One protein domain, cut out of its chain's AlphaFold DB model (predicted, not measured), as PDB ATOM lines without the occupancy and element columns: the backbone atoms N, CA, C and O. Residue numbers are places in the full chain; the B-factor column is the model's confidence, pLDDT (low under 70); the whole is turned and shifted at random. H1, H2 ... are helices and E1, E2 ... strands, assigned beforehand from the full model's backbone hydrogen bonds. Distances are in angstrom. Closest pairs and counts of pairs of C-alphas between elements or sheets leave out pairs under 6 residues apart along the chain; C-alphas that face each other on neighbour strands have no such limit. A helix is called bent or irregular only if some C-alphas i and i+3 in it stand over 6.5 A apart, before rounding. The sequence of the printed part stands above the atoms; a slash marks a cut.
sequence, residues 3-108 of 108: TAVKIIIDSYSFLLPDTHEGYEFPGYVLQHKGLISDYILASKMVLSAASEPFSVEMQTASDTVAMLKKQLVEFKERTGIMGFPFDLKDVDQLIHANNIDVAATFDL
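Overview. This is residues 3 to 108 of the 108 residues of an uncharacterized protein of Serratia fonticola (UniProt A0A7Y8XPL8). A small, strongly twisted sheet of three strands makes one end of the domain, and a helical hairpin, H1 and H2, reaches away from it, with the turn between the two helices at the far end. H3 leads from the hairpin back toward edge strand E2, and the short helix H4 is on the sheet. The printed part has 106 residues with three named strands and four named helices, in the order E1 E2 H1 H2 H3 H4 E3. The sheet has the order E2, E1, E3 and is mixed; the class is mixed, helices and strands. The whole is compact, with a radius of gyration of the C-alphas of 14.4 A and spans of 42 by 28 by 21 A.

Along the chain. E1, residues 3 to 9, begins at C-alpha 3 (110.371, 153.513, 127.085) and is 19.7 A long. E2 is residues 12 to 17, 16.8 A. H1, residues 27 to 48, begins at C-alpha 27 (101.017, 145.164, 111.601) and is 31.7 A long; it is irregular, with C-alphas 31 and 34 7.6 A apart, and has a kink of 50 degrees near residue 34. H2 is residues 56 to 71, 22.7 A; H3 is residues 73 to 79, 9.9 A; H4 is residues 91 to 98, 10.6 A. E3, residues 100 to 107, 19.0 A, bends by 67 degrees at residue 103 and ends at C-alpha 107 (93.599, 149.867, 121.655).

Arrangement. E1, the inner strand, forms an antiparallel hairpin with E2, with N 7 and O 14 2.8 A apart, within hydrogen-bond range. E3 is parallel to E1, with N 6 and O 104 2.9 A apart, also within range. H1 only grazes the sheet with its residues 29 to 40; its closest C-alphas to E1 are Ser 37 and Ile 9, 7.2 A. H1 and H2 touch, closest at the C-alphas of Ala 42 and Ala 61, 5.5 A, at a shallow tilt of 23 degrees, opposite ways. H2 and H3 meet only through their link. The closest C-alphas of H3 and E2 are Thr 79 and Leu 16, 6.5 A. H4 is on the sheet at a height over the sheet of 7.4 A and is only just over E3, where 3 of its 8 C-alphas fall; it runs along the strands, at 11 degrees to E3 on the local plane. Every O i to N i+4 pair is within hydrogen-bond range in H2, H3 and H4, and 16 of 18 in H1.

Size, cuts and confidence. The two C-alphas farthest apart are those of Phe 54 and Ala 103, 42.9 A. The printed part has no cut and ends at residue 108, the chain's last. The link from H3 to H4, 11 residues, is long. The mean pLDDT of the printed part is 88.0; residues 19 to 21 are under 70.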
ATOM      1  N   THR A   3     111.587 153.070 127.768       88.62
ATOM      2  CA  THR A   3     110.371 153.513 127.085       88.62
ATOM      3  C   THR A   3     109.639 152.305 126.515       88.62
ATOM      4  O   THR A   3     110.262 151.382 125.980       88.62
ATOM      5  N   ALA A   4     108.320 152.290 126.658       91.19
ATOM      6  CA  ALA A   4     107.463 151.242 126.133       91.19
ATOM      7  C   ALA A   4     106.166 151.812 125.559       91.19
ATOM      8  O   ALA A   4     105.719 152.908 125.898       91.19
ATOM      9  N   VAL A   5     105.527 151.007 124.727       91.50
ATOM     10  CA  VAL A   5     104.182 151.218 124.219       91.50
ATOM     11  C   VAL A   5     103.231 150.279 124.954       91.50
ATOM     12  O   VAL A   5     103.491 149.077 125.050       91.50
ATOM     13  N   LYS A   6     102.114 150.810 125.460       91.94
ATOM     14  CA  LYS A   6     101.040 150.009 126.055       91.94
ATOM     15  C   LYS A   6     100.068 149.574 124.960       91.94
ATOM     16  O   LYS A   6      99.532 150.406 124.237       91.94
ATOM     17  N   ILE A   7      99.832 148.277 124.833       91.56
ATOM     18  CA  ILE A   7      98.852 147.710 123.901       91.56
ATOM     19  C   ILE A   7      97.696 147.149 124.704       91.56
ATOM     20  O   ILE A   7      97.931 146.424 125.663       91.56
ATOM     21  N   ILE A   8      96.471 147.455 124.307       90.69
ATOM     22  CA  ILE A   8      95.251 146.890 124.866       90.69
ATOM     23  C   ILE A   8      94.639 145.994 123.793       90.69
ATOM     24  O   ILE A   8      94.446 146.432 122.663       90.69
ATOM     25  N   ILE A   9      94.388 144.733 124.142       88.00
ATOM     26  CA  ILE A   9      93.628 143.785 123.322       88.00
ATOM     27  C   ILE A   9      92.581 143.157 124.241       88.00
ATOM     28  O   ILE A   9      92.904 142.613 125.304       88.00
ATOM     29  N   ASP A  10      91.320 143.256 123.831       82.75
ATOM     30  CA  ASP A  10      90.136 142.854 124.593       82.75
ATOM     31  C   ASP A  10      90.009 143.566 125.955       82.75
ATOM     32  O   ASP A  10      89.377 144.608 126.079       82.75
ATOM     33  N   SER A  11      90.572 142.989 127.019       81.94
ATOM     34  CA  SER A  11      90.556 143.566 128.378       81.94
ATOM     35  C   SER A  11      91.898 143.428 129.087       81.94
ATOM     36  O   SER A  11      91.972 143.578 130.305       81.94
ATOM     37  N   TYR A  12      92.946 143.090 128.337       85.94
ATOM     38  CA  TYR A  12      94.299 142.994 128.856       85.94
ATOM     39  C   TYR A  12      95.163 144.051 128.221       85.94
ATOM     40  O   TYR A  12      95.044 144.352 127.034       85.94
ATOM     41  N   SER A  13      96.050 144.587 129.043       89.81
ATOM     42  CA  SER A  13      97.112 145.447 128.579       89.81
ATOM     43  C   SER A  13      98.444 144.721 128.594       89.81
ATOM     44  O   SER A  13      98.688 143.887 129.465       89.81
ATOM     45  N   PHE A  14      99.315 145.120 127.679       91.25
ATOM     46  CA  PHE A  14     100.658 144.606 127.470       91.25
ATOM     47  C   PHE A  14     101.632 145.753 127.266       91.25
ATOM     48  O   PHE A  14     101.225 146.836 126.853       91.25
ATOM     49  N   LEU A  15     102.915 145.500 127.495       91.31
ATOM     50  CA  LEU A  15     103.983 146.438 127.165       91.31
ATOM     51  C   LEU A  15     104.846 145.881 126.042       91.31
ATOM     52  O   LEU A  15     105.316 144.746 126.125       91.31
ATOM     53  N   LEU A  16     105.089 146.710 125.035       90.31
ATOM     54  CA  LEU A  16     106.079 146.487 123.991       90.31
ATOM     55  C   LEU A  16     107.234 147.476 124.181       90.31
ATOM     56  O   LEU A  16     106.967 148.664 124.346       90.31
ATOM     57  N   PRO A  17     108.502 147.043 124.157       87.38
ATOM     58  CA  PRO A  17     109.640 147.955 124.100       87.38
ATOM     59  C   PRO A  17     109.545 148.877 122.875       87.38
ATOM     60  O   PRO A  17     109.250 148.413 121.775       87.38
ATOM     61  N   ASP A  18     109.832 150.165 123.069       74.62
ATOM     62  CA  ASP A  18     109.679 151.224 122.051       74.62
ATOM     63  C   ASP A  18     110.635 151.081 120.851       74.62
ATOM     64  O   ASP A  18     110.430 151.665 119.793       74.62
ATOM     65  N   THR A  19     111.687 150.266 120.974       68.31
ATOM     66  CA  THR A  19     112.678 150.125 119.904       68.31
ATOM     67  C   THR A  19     112.111 149.443 118.658       68.31
ATOM     68  O   THR A  19     112.621 149.704 117.575       68.31
ATOM     69  N   HIS A  20     111.066 148.607 118.781       69.38
ATOM     70  CA  HIS A  20     110.413 147.848 117.692       69.38
ATOM     71  C   HIS A  20     111.376 147.276 116.620       69.38
ATOM     72  O   HIS A  20     110.995 147.039 115.471       69.38
ATOM     73  N   GLU A  21     112.640 147.033 116.979       69.38
ATOM     74  CA  GLU A  21     113.665 146.589 116.044       69.38
ATOM     75  C   GLU A  21     113.391 145.125 115.697       69.38
ATOM     76  O   GLU A  21     113.450 144.242 116.551       69.38
ATOM     77  N   GLY A  22     113.070 144.857 114.432       76.06
ATOM     78  CA  GLY A  22     112.896 143.493 113.933       76.06
ATOM     79  C   GLY A  22     111.468 143.092 113.573       76.06
ATOM     80  O   GLY A  22     111.276 141.944 113.183       76.06
ATOM     81  N   TYR A  23     110.477 143.987 113.631       86.12
ATOM     82  CA  TYR A  23     109.141 143.735 113.072       86.12
ATOM     83  C   TYR A  23     108.399 145.029 112.713       86.12
ATOM     84  O   TYR A  23     108.728 146.109 113.188       86.12
ATOM     85  N   GLU A  24     107.376 144.923 111.862       87.56
ATOM     86  CA  GLU A  24     106.519 146.055 111.502       87.56
ATOM     87  C   GLU A  24     105.456 146.283 112.584       87.56
ATOM     88  O   GLU A  24     104.577 145.443 112.789       87.56
ATOM     89  N   PHE A  25     105.508 147.420 113.272       85.94
ATOM     90  CA  PHE A  25     104.489 147.816 114.245       85.94
ATOM     91  C   PHE A  25     103.473 148.798 113.616       85.94
ATOM     92  O   PHE A  25     103.902 149.740 112.950       85.94
ATOM     93  N   PRO A  26     102.143 148.623 113.808       88.50
ATOM     94  CA  PRO A  26     101.465 147.582 114.594       88.50
ATOM     95  C   PRO A  26     101.113 146.310 113.800       88.50
ATOM     96  O   PRO A  26     100.531 145.384 114.365       88.50
ATOM     97  N   GLY A  27     101.446 146.241 112.505       90.12
ATOM     98  CA  GLY A  27     101.017 145.164 111.601       90.12
ATOM     99  C   GLY A  27     101.321 143.752 112.113       90.12
ATOM    100  O   GLY A  27     100.453 142.882 112.080       90.12
ATOM    101  N   TYR A  28     102.509 143.535 112.675       90.62
ATOM    102  CA  TYR A  28     102.916 142.248 113.240       90.62
ATOM    103  C   TYR A  28     102.074 141.837 114.456       90.62
ATOM    104  O   TYR A  28     101.747 140.663 114.615       90.62
ATOM    105  N   VAL A  29     101.671 142.794 115.299       90.62
ATOM    106  CA  VAL A  29     100.782 142.536 116.445       90.62
ATOM    107  C   VAL A  29      99.391 142.156 115.949       90.62
ATOM    108  O   VAL A  29      98.816 141.175 116.413       90.62
ATOM    109  N   LEU A  30      98.884 142.873 114.943       92.06
ATOM    110  CA  LEU A  30      97.576 142.601 114.343       92.06
ATOM    111  C   LEU A  30      97.512 141.223 113.670       92.06
ATOM    112  O   LEU A  30      96.507 140.531 113.808       92.06
ATOM    113  N   GLN A  31      98.589 140.785 113.012       93.62
ATOM    114  CA  GLN A  31      98.689 139.437 112.433       93.62
ATOM    115  C   GLN A  31      98.544 138.327 113.484       93.62
ATOM    116  O   GLN A  31      98.011 137.262 113.181       93.62
ATOM    117  N   HIS A  32      98.986 138.581 114.718       93.19
ATOM    118  CA  HIS A  32      98.923 137.620 115.821       93.19
ATOM    119  C   HIS A  32      97.716 137.837 116.739       93.19
ATOM    120  O   HIS A  32      97.508 137.032 117.644       93.19
ATOM    121  N   LYS A  33      96.896 138.875 116.508       91.50
ATOM    122  CA  LYS A  33      95.797 139.273 117.402       91.50
ATOM    123  C   LYS A  33      94.888 138.101 117.777       91.50
ATOM    124  O   LYS A  33      94.609 137.925 118.954       91.50
ATOM    125  N   GLY A  34      94.497 137.269 116.807       92.56
ATOM    126  CA  GLY A  34      93.663 136.088 117.067       92.56
ATOM    127  C   GLY A  34      94.293 135.121 118.075       92.56
ATOM    128  O   GLY A  34      93.673 134.793 119.080       92.56
ATOM    129  N   LEU A  35      95.562 134.752 117.871       92.81
ATOM    130  CA  LEU A  35      96.296 133.874 118.790       92.81
ATOM    131  C   LEU A  35      96.479 134.501 120.176       92.81
ATOM    132  O   LEU A  35      96.417 133.800 121.186       92.81
ATOM    133  N   ILE A  36      96.706 135.816 120.234       91.94
ATOM    134  CA  ILE A  36      96.830 136.559 121.491       91.94
ATOM    135  C   ILE A  36      95.500 136.521 122.258       91.94
ATOM    136  O   ILE A  36      95.498 136.186 123.442       91.94
ATOM    137  N   SER A  37      94.376 136.798 121.591       92.12
ATOM    138  CA  SER A  37      93.031 136.720 122.176       92.12
ATOM    139  C   SER A  37      92.689 135.304 122.652       92.12
ATOM    140  O   SER A  37      92.232 135.132 123.782       92.12
ATOM    141  N   ASP A  38      92.993 134.270 121.863       92.31
ATOM    142  CA  ASP A  38      92.780 132.875 122.269       92.31
ATOM    143  C   ASP A  38      93.612 132.518 123.510       92.31
ATOM    144  O   ASP A  38      93.127 131.875 124.444       92.31
ATOM    145  N   TYR A  39      94.862 132.985 123.563       92.12
ATOM    146  CA  TYR A  39      95.754 132.748 124.695       92.12
ATOM    147  C   TYR A  39      95.275 133.462 125.964       92.12
ATOM    148  O   TYR A  39      95.324 132.892 127.058       92.12
ATOM    149  N   ILE A  40      94.749 134.679 125.822       90.00
ATOM    150  CA  ILE A  40      94.079 135.424 126.888       90.00
ATOM    151  C   ILE A  40      92.880 134.640 127.434       90.00
ATOM    152  O   ILE A  40      92.750 134.475 128.651       90.00
ATOM    153  N   LEU A  41      92.007 134.151 126.553       90.25
ATOM    154  CA  LEU A  41      90.798 133.424 126.939       90.25
ATOM    155  C   LEU A  41      91.135 132.108 127.644       90.25
ATOM    156  O   LEU A  41      90.616 131.848 128.729       90.25
ATOM    157  N   ALA A  42      92.059 131.321 127.093       89.81
ATOM    158  CA  ALA A  42      92.512 130.081 127.714       89.81
ATOM    159  C   ALA A  42      93.145 130.339 129.097       89.81
ATOM    160  O   ALA A  42      92.867 129.623 130.059       89.81
ATOM    161  N   SER A  43      93.923 131.418 129.234       89.06
ATOM    162  CA  SER A  43      94.519 131.816 130.517       89.06
ATOM    163  C   SER A  43      93.459 132.210 131.556       89.06
ATOM    164  O   SER A  43      93.574 131.850 132.727       89.06
ATOM    165  N   LYS A  44      92.383 132.894 131.140       87.81
ATOM    166  CA  LYS A  44      91.222 133.185 132.003       87.81
ATOM    167  C   LYS A  44      90.508 131.916 132.463       87.81
ATOM    168  O   LYS A  44      90.091 131.845 133.620       87.81
ATOM    169  N   MET A  45      90.366 130.922 131.585       88.31
ATOM    170  CA  MET A  45      89.749 129.639 131.936       88.31
ATOM    171  C   MET A  45      90.568 128.903 132.999       88.31
ATOM    172  O   MET A  45      89.991 128.436 133.975       88.31
ATOM    173  N   VAL A  46      91.899 128.892 132.872       88.12
ATOM    174  CA  VAL A  46      92.807 128.347 133.898       88.12
ATOM    175  C   VAL A  46      92.604 129.043 135.246       88.12
ATOM    176  O   VAL A  46      92.453 128.379 136.267       88.12
ATOM    177  N   LEU A  47      92.551 130.379 135.263       86.62
ATOM    178  CA  LEU A  47      92.316 131.133 136.500       86.62
ATOM    179  C   LEU A  47      90.940 130.842 137.114       86.62
ATOM    180  O   LEU A  47      90.820 130.751 138.331       86.62
ATOM    181  N   SER A  48      89.914 130.677 136.279       87.56
ATOM    182  CA  SER A  48      88.545 130.406 136.733       87.56
ATOM    183  C   SER A  48      88.384 128.982 137.275       87.56
ATOM    184  O   SER A  48      87.643 128.773 138.229       87.56
ATOM    185  N   ALA A  49      89.102 128.015 136.701       87.56
ATOM    186  CA  ALA A  49      89.109 126.618 137.133       87.56
ATOM    187  C   ALA A  49      90.149 126.328 138.233       87.56
ATOM    188  O   ALA A  49      90.268 125.192 138.687       87.56
ATOM    189  N   ALA A  50      90.889 127.340 138.705       85.19
ATOM    190  CA  ALA A  50      91.957 127.169 139.689       85.19
ATOM    191  C   ALA A  50      91.470 126.610 141.041       85.19
ATOM    192  O   ALA A  50      92.259 126.014 141.776       85.19
ATOM    193  N   SER A  51      90.183 126.770 141.372       88.69
ATOM    194  CA  SER A  51      89.562 126.154 142.555       88.69
ATOM    195  C   SER A  51      89.380 124.638 142.430       88.69
ATOM    196  O   SER A  51      89.218 123.962 143.443       88.69
ATOM    197  N   GLU A  52      89.428 124.098 141.210       89.88
ATOM    198  CA  GLU A  52      89.267 122.677 140.893       89.88
ATOM    199  C   GLU A  52      90.439 122.191 140.018       89.88
ATOM    200  O   GLU A  52      90.265 121.868 138.838       89.88
ATOM    201  N   PRO A  53      91.658 122.114 140.582       82.19
ATOM    202  CA  PRO A  53      92.893 121.934 139.816       82.19
ATOM    203  C   PRO A  53      93.003 120.587 139.081       82.19
ATOM    204  O   PRO A  53      93.866 120.431 138.223       82.19
ATOM    205  N   PHE A  54      92.146 119.617 139.413       89.75
ATOM    206  CA  PHE A  54      92.109 118.280 138.807       89.75
ATOM    207  C   PHE A  54      90.875 118.052 137.921       89.75
ATOM    208  O   PHE A  54      90.605 116.917 137.530       89.75
ATOM    209  N   SER A  55      90.106 119.106 137.635       91.06
ATOM    210  CA  SER A  55      88.979 119.040 136.704       91.06
ATOM    211  C   SER A  55      89.462 118.829 135.264       91.06
ATOM    212  O   SER A  55      90.575 119.212 134.888       91.06
ATOM    213  N   VAL A  56      88.609 118.222 134.436       90.25
ATOM    214  CA  VAL A  56      88.888 118.033 133.002       90.25
ATOM    215  C   VAL A  56      89.000 119.394 132.311       90.25
ATOM    216  O   VAL A  56      89.829 119.583 131.422       90.25
ATOM    217  N   GLU A  57      88.207 120.359 132.762       88.56
ATOM    218  CA  GLU A  57      88.191 121.745 132.317       88.56
ATOM    219  C   GLU A  57      89.533 122.434 132.587       88.56
ATOM    220  O   GLU A  57      90.099 123.040 131.674       88.56
ATOM    221  N   MET A  58      90.089 122.289 133.798       91.19
ATOM    222  CA  MET A  58      91.405 122.832 134.143       91.19
ATOM    223  C   MET A  58      92.514 122.210 133.293       91.19
ATOM    224  O   MET A  58      93.376 122.931 132.781       91.19
ATOM    225  N   GLN A  59      92.491 120.885 133.120       91.25
ATOM    226  CA  GLN A  59      93.478 120.181 132.304       91.25
ATOM    227  C   GLN A  59      93.419 120.659 130.846       91.25
ATOM    228  O   GLN A  59      94.432 121.072 130.287       91.25
ATOM    229  N   THR A  60      92.218 120.716 130.266       91.31
ATOM    230  CA  THR A  60      91.995 121.169 128.884       91.31
ATOM    231  C   THR A  60      92.441 122.615 128.678       91.31
ATOM    232  O   THR A  60      93.116 122.931 127.693       91.31
ATOM    233  N   ALA A  61      92.100 123.505 129.613       90.56
ATOM    234  CA  ALA A  61      92.516 124.902 129.556       90.56
ATOM    235  C   ALA A  61      94.044 125.028 129.661       90.56
ATOM    236  O   ALA A  61      94.656 125.750 128.877       90.56
ATOM    237  N   SER A  62      94.672 124.273 130.567       90.31
ATOM    238  CA  SER A  62      96.127 124.271 130.758       90.31
ATOM    239  C   SER A  62      96.875 123.753 129.527       90.31
ATOM    240  O   SER A  62      97.864 124.360 129.109       90.31
ATOM    241  N   ASP A  63      96.382 122.684 128.901       93.44
ATOM    242  CA  ASP A  63      96.961 122.128 127.674       93.44
ATOM    243  C   ASP A  63      96.822 123.105 126.499       93.44
ATOM    244  O   ASP A  63      97.766 123.302 125.725       93.44
ATOM    245  N   THR A  64      95.682 123.795 126.412       92.81
ATOM    246  CA  THR A  64      95.438 124.841 125.408       92.81
ATOM    247  C   THR A  64      96.385 126.026 125.600       92.81
ATOM    248  O   THR A  64      97.030 126.459 124.643       92.81
ATOM    249  N   VAL A  65      96.549 126.509 126.838       91.69
ATOM    250  CA  VAL A  65      97.527 127.554 127.190       91.69
ATOM    251  C   VAL A  65      98.937 127.110 126.804       91.69
ATOM    252  O   VAL A  65      99.668 127.881 126.185       91.69
ATOM    253  N   ALA A  66      99.334 125.872 127.110       92.25
ATOM    254  CA  ALA A  66     100.660 125.359 126.769       92.25
ATOM    255  C   ALA A  66     100.892 125.288 125.250       92.25
ATOM    256  O   ALA A  66     101.987 125.608 124.779       92.25
ATOM    257  N   MET A  67      99.875 124.899 124.476       94.81
ATOM    258  CA  MET A  67      99.930 124.875 123.013       94.81
ATOM    259  C   MET A  67     100.044 126.287 122.424       94.81
ATOM    260  O   MET A  67     100.958 126.549 121.643       94.81
ATOM    261  N   LEU A  68      99.158 127.205 122.817       93.56
ATOM    262  CA  LEU A  68      99.151 128.586 122.324       93.56
ATOM    263  C   LEU A  68     100.424 129.332 122.726       93.56
ATOM    264  O   LEU A  68     101.015 130.040 121.914       93.56
ATOM    265  N   LYS A  69     100.929 129.087 123.940       90.69
ATOM    266  CA  LYS A  69     102.217 129.619 124.389       90.69
ATOM    267  C   LYS A  69     103.354 129.197 123.464       90.69
ATOM    268  O   LYS A  69     104.192 130.035 123.161       90.69
ATOM    269  N   LYS A  70     103.381 127.938 123.000       92.25
ATOM    270  CA  LYS A  70     104.381 127.460 122.025       92.25
ATOM    271  C   LYS A  70     104.268 128.187 120.686       92.25
ATOM    272  O   LYS A  70     105.293 128.523 120.107       92.25
ATOM    273  N   GLN A  71     103.051 128.454 120.218       93.00
ATOM    274  CA  GLN A  71     102.819 129.197 118.973       93.00
ATOM    275  C   GLN A  71     103.221 130.677 119.091       93.00
ATOM    276  O   GLN A  71     103.664 131.273 118.118       93.00
ATOM    277  N   LEU A  72     103.129 131.252 120.292       92.56
ATOM    278  CA  LEU A  72     103.499 132.641 120.579       92.56
ATOM    279  C   LEU A  72     104.963 132.820 121.024       92.56
ATOM    280  O   LEU A  72     105.340 133.939 121.374       92.56
ATOM    281  N   VAL A  73     105.801 131.771 121.020       91.75
ATOM    282  CA  VAL A  73     107.219 131.880 121.430       91.75
ATOM    283  C   VAL A  73     107.963 132.884 120.557       91.75
ATOM    284  O   VAL A  73     108.516 133.844 121.088       91.75
ATOM    285  N   GLU A  74     107.922 132.713 119.234       90.94
ATOM    286  CA  GLU A  74     108.616 133.607 118.301       90.94
ATOM    287  C   GLU A  74     108.069 135.035 118.393       90.94
ATOM    288  O   GLU A  74     108.831 136.002 118.416       90.94
ATOM    289  N   PHE A  75     106.746 135.178 118.522       91.12
ATOM    290  CA  PHE A  75     106.118 136.474 118.756       91.12
ATOM    291  C   PHE A  75     106.689 137.144 120.009       91.12
ATOM    292  O   PHE A  75     107.101 138.301 119.943       91.12
ATOM    293  N   LYS A  76     106.773 136.430 121.137       90.44
ATOM    294  CA  LYS A  76     107.295 136.976 122.394       90.44
ATOM    295  C   LYS A  76     108.778 137.330 122.303       90.44
ATOM    296  O   LYS A  76     109.165 138.392 122.781       90.44
ATOM    297  N   GLU A  77     109.596 136.473 121.700       89.00
ATOM    298  CA  GLU A  77     111.034 136.716 121.527       89.00
ATOM    299  C   GLU A  77     111.301 137.931 120.639       89.00
ATOM    300  O   GLU A  77     112.131 138.772 120.972       89.00
ATOM    301  N   ARG A  78     110.554 138.054 119.537       89.38
ATOM    302  CA  ARG A  78     110.710 139.141 118.570       89.38
ATOM    303  C   ARG A  78     110.167 140.471 119.077       89.38
ATOM    304  O   ARG A  78     110.738 141.514 118.788       89.38
ATOM    305  N   THR A  79     109.052 140.444 119.804       88.94
ATOM    306  CA  THR A  79     108.402 141.668 120.292       88.94
ATOM    307  C   THR A  79     108.902 142.128 121.648       88.94
ATOM    308  O   THR A  79     108.722 143.294 121.975       88.94
ATOM    309  N   GLY A  80     109.490 141.237 122.451       87.88
ATOM    310  CA  GLY A  80     109.836 141.531 123.838       87.88
ATOM    311  C   GLY A  80     108.615 141.844 124.706       87.88
ATOM    312  O   GLY A  80     108.752 142.567 125.690       87.88
ATOM    313  N   ILE A  81     107.424 141.349 124.337       88.62
ATOM    314  CA  ILE A  81     106.173 141.669 125.033       88.62
ATOM    315  C   ILE A  81     106.217 141.256 126.511       88.62
ATOM    316  O   ILE A  81     106.613 140.139 126.869       88.62
ATOM    317  N   MET A  82     105.781 142.170 127.375       88.06
ATOM    318  CA  MET A  82     105.741 142.006 128.827       88.06
ATOM    319  C   MET A  82     104.325 142.230 129.367       88.06
ATOM    320  O   MET A  82     103.539 142.988 128.796       88.06
ATOM    321  N   GLY A  83     104.028 141.600 130.506       83.62
ATOM    322  CA  GLY A  83     102.728 141.680 131.174       83.62
ATOM    323  C   GLY A  83     101.851 140.446 130.973       83.62
ATOM    324  O   GLY A  83     102.089 139.619 130.090       83.62
ATOM    325  N   PHE A  84     100.844 140.294 131.827       76.88
ATOM    326  CA  PHE A  84      99.940 139.144 131.819       76.88
ATOM    327  C   PHE A  84      99.042 139.076 130.568       76.88
ATOM    328  O   PHE A  84      98.442 140.097 130.237       76.88
ATOM    329  N   PRO A  85      98.854 137.895 129.920       72.25
ATOM    330  CA  PRO A  85      99.329 136.553 130.326       72.25
ATOM    331  C   PRO A  85     100.701 136.103 129.777       72.25
ATOM    332  O   PRO A  85     101.059 134.926 129.895       72.25
ATOM    333  N   PHE A  86     101.491 136.980 129.151       78.75
ATOM    334  CA  PHE A  86     102.837 136.627 128.660       78.75
ATOM    335  C   PHE A  86     103.882 136.544 129.781       78.75
ATOM    336  O   PHE A  86     104.868 135.806 129.656       78.75
ATOM    337  N   ASP A  87     103.664 137.283 130.866       77.50
ATOM    338  CA  ASP A  87     104.402 137.249 132.131       77.50
ATOM    339  C   ASP A  87     103.399 137.163 133.301       77.50
ATOM    340  O   ASP A  87     102.228 137.487 133.151       77.50
ATOM    341  N   LEU A  88     103.835 136.735 134.481       73.62
ATOM    342  CA  LEU A  88     102.987 136.668 135.680       73.62
ATOM    343  C   LEU A  88     102.722 138.044 136.305       73.62
ATOM    344  O   LEU A  88     101.985 138.150 137.282       73.62
ATOM    345  N   LYS A  89     103.368 139.087 135.786       80.75
ATOM    346  CA  LYS A  89     103.339 140.424 136.363       80.75
ATOM    347  C   LYS A  89     102.215 141.252 135.754       80.75
ATOM    348  O   LYS A  89     102.043 141.287 134.534       80.75
ATOM    349  N   ASP A  90     101.503 141.952 136.622       84.00
ATOM    350  CA  ASP A  90     100.556 142.984 136.224       84.00
ATOM    351  C   ASP A  90     101.283 144.137 135.505       84.00
ATOM    352  O   ASP A  90     102.405 144.502 135.874       84.00
ATOM    353  N   VAL A  91     100.671 144.686 134.453       87.75
ATOM    354  CA  VAL A  91     101.297 145.730 133.625       87.75
ATOM    355  C   VAL A  91     101.474 147.034 134.384       87.75
ATOM    356  O   VAL A  91     102.536 147.646 134.277       87.75
ATOM    357  N   ASP A  92     100.489 147.448 135.172       87.25
ATOM    358  CA  ASP A  92     100.588 148.702 135.911       87.25
ATOM    359  C   ASP A  92     101.634 148.558 137.026       87.25
ATOM    360  O   ASP A  92     102.484 149.434 137.215       87.25
ATOM    361  N   GLN A  93     101.692 147.391 137.677       85.75
ATOM    362  CA  GLN A  93     102.767 147.075 138.619       85.75
ATOM    363  C   GLN A  93     104.155 147.071 137.950       85.75
ATOM    364  O   GLN A  93     105.115 147.580 138.533       85.75
ATOM    365  N   LEU A  94     104.281 146.523 136.736       87.38
ATOM    366  CA  LEU A  94     105.523 146.532 135.954       87.38
ATOM    367  C   LEU A  94     105.998 147.951 135.641       87.38
ATOM    368  O   LEU A  94     107.189 148.230 135.812       87.38
ATOM    369  N   ILE A  95     105.083 148.825 135.207       89.25
ATOM    370  CA  ILE A  95     105.375 150.227 134.885       89.25
ATOM    371  C   ILE A  95     105.957 150.928 136.109       89.25
ATOM    372  O   ILE A  95     107.052 151.493 136.044       89.25
ATOM    373  N   HIS A  96     105.260 150.833 137.243       88.38
ATOM    374  CA  HIS A  96     105.669 151.494 138.477       88.38
ATOM    375  C   HIS A  96     106.977 150.935 139.043       88.38
ATOM    376  O   HIS A  96     107.860 151.704 139.418       88.38
ATOM    377  N   ALA A  97     107.132 149.609 139.087       88.00
ATOM    378  CA  ALA A  97     108.302 148.975 139.693       88.00
ATOM    379  C   ALA A  97     109.599 149.224 138.908       88.00
ATOM    380  O   ALA A  97     110.672 149.282 139.507       88.00
ATOM    381  N   ASN A  98     109.515 149.368 137.581       87.62
ATOM    382  CA  ASN A  98     110.687 149.520 136.713       87.62
ATOM    383  C   ASN A  98     110.876 150.952 136.192       87.62
ATOM    384  O   ASN A  98     111.808 151.196 135.426       87.62
ATOM    385  N   ASN A  99     110.023 151.893 136.615       88.69
ATOM    386  CA  ASN A  99     110.031 153.282 136.158       88.69
ATOM    387  C   ASN A  99     110.018 153.371 134.616       88.69
ATOM    388  O   ASN A  99     110.891 153.997 134.001       88.69
ATOM    389  N   ILE A 100     109.073 152.639 134.011       89.00
ATOM    390  CA  ILE A 100     108.869 152.587 132.557       89.00
ATOM    391  C   ILE A 100     108.087 153.826 132.136       89.00
ATOM    392  O   ILE A 100     107.053 154.137 132.722       89.00
ATOM    393  N   ASP A 101     108.570 154.502 131.102       90.62
ATOM    394  CA  ASP A 101     107.848 155.590 130.457       90.62
ATOM    395  C   ASP A 101     106.948 155.023 129.353       90.62
ATOM    396  O   ASP A 101     107.426 154.336 128.447       90.62
ATOM    397  N   VAL A 102     105.637 155.256 129.447       91.25
ATOM    398  CA  VAL A 102     104.670 154.780 128.448       91.25
ATOM    399  C   VAL A 102     104.485 155.873 127.402       91.25
ATOM    400  O   VAL A 102     103.696 156.795 127.596       91.25
ATOM    401  N   ALA A 103     105.198 155.756 126.281       90.81
ATOM    402  CA  ALA A 103     105.195 156.764 125.222       90.81
ATOM    403  C   ALA A 103     103.850 156.859 124.489       90.81
ATOM    404  O   ALA A 103     103.440 157.936 124.058       90.81
ATOM    405  N   ALA A 104     103.159 155.727 124.339       90.12
ATOM    406  CA  ALA A 104     101.874 155.651 123.660       90.12
ATOM    407  C   ALA A 104     101.021 154.497 124.198       90.12
ATOM    408  O   ALA A 104     101.541 153.510 124.724       90.12
ATOM    409  N   THR A 105      99.702 154.620 124.039       92.75
ATOM    410  CA  THR A 105      98.737 153.545 124.298       92.75
ATOM    411  C   THR A 105      97.911 153.292 123.043       92.75
ATOM    412  O   THR A 105      97.360 154.236 122.481       92.75
ATOM    413  N   PHE A 106      97.812 152.033 122.624       90.06
ATOM    414  CA  PHE A 106      96.998 151.606 121.487       90.06
ATOM    415  C   PHE A 106      95.940 150.612 121.947       90.06
ATOM    416  O   PHE A 106      96.258 149.675 122.675       90.06
ATOM    417  N   ASP A 107      94.708 150.807 121.492       90.56
ATOM    418  CA  ASP A 107      93.599 149.867 121.655       90.56
ATOM    419  C   ASP A 107      93.377 149.175 120.306       90.56
ATOM    420  O   ASP A 107      93.070 149.851 119.316       90.56
ATOM    421  N   LEU A 108      93.685 147.875 120.236       85.62
ATOM    422  CA  LEU A 108      93.826 147.115 118.989       85.62
ATOM    423  C   LEU A 108      92.753 146.053 118.799       85.62
ATOM    424  O   LEU A 108      92.486 145.216 119.689       85.62
TER     425      LEU A 108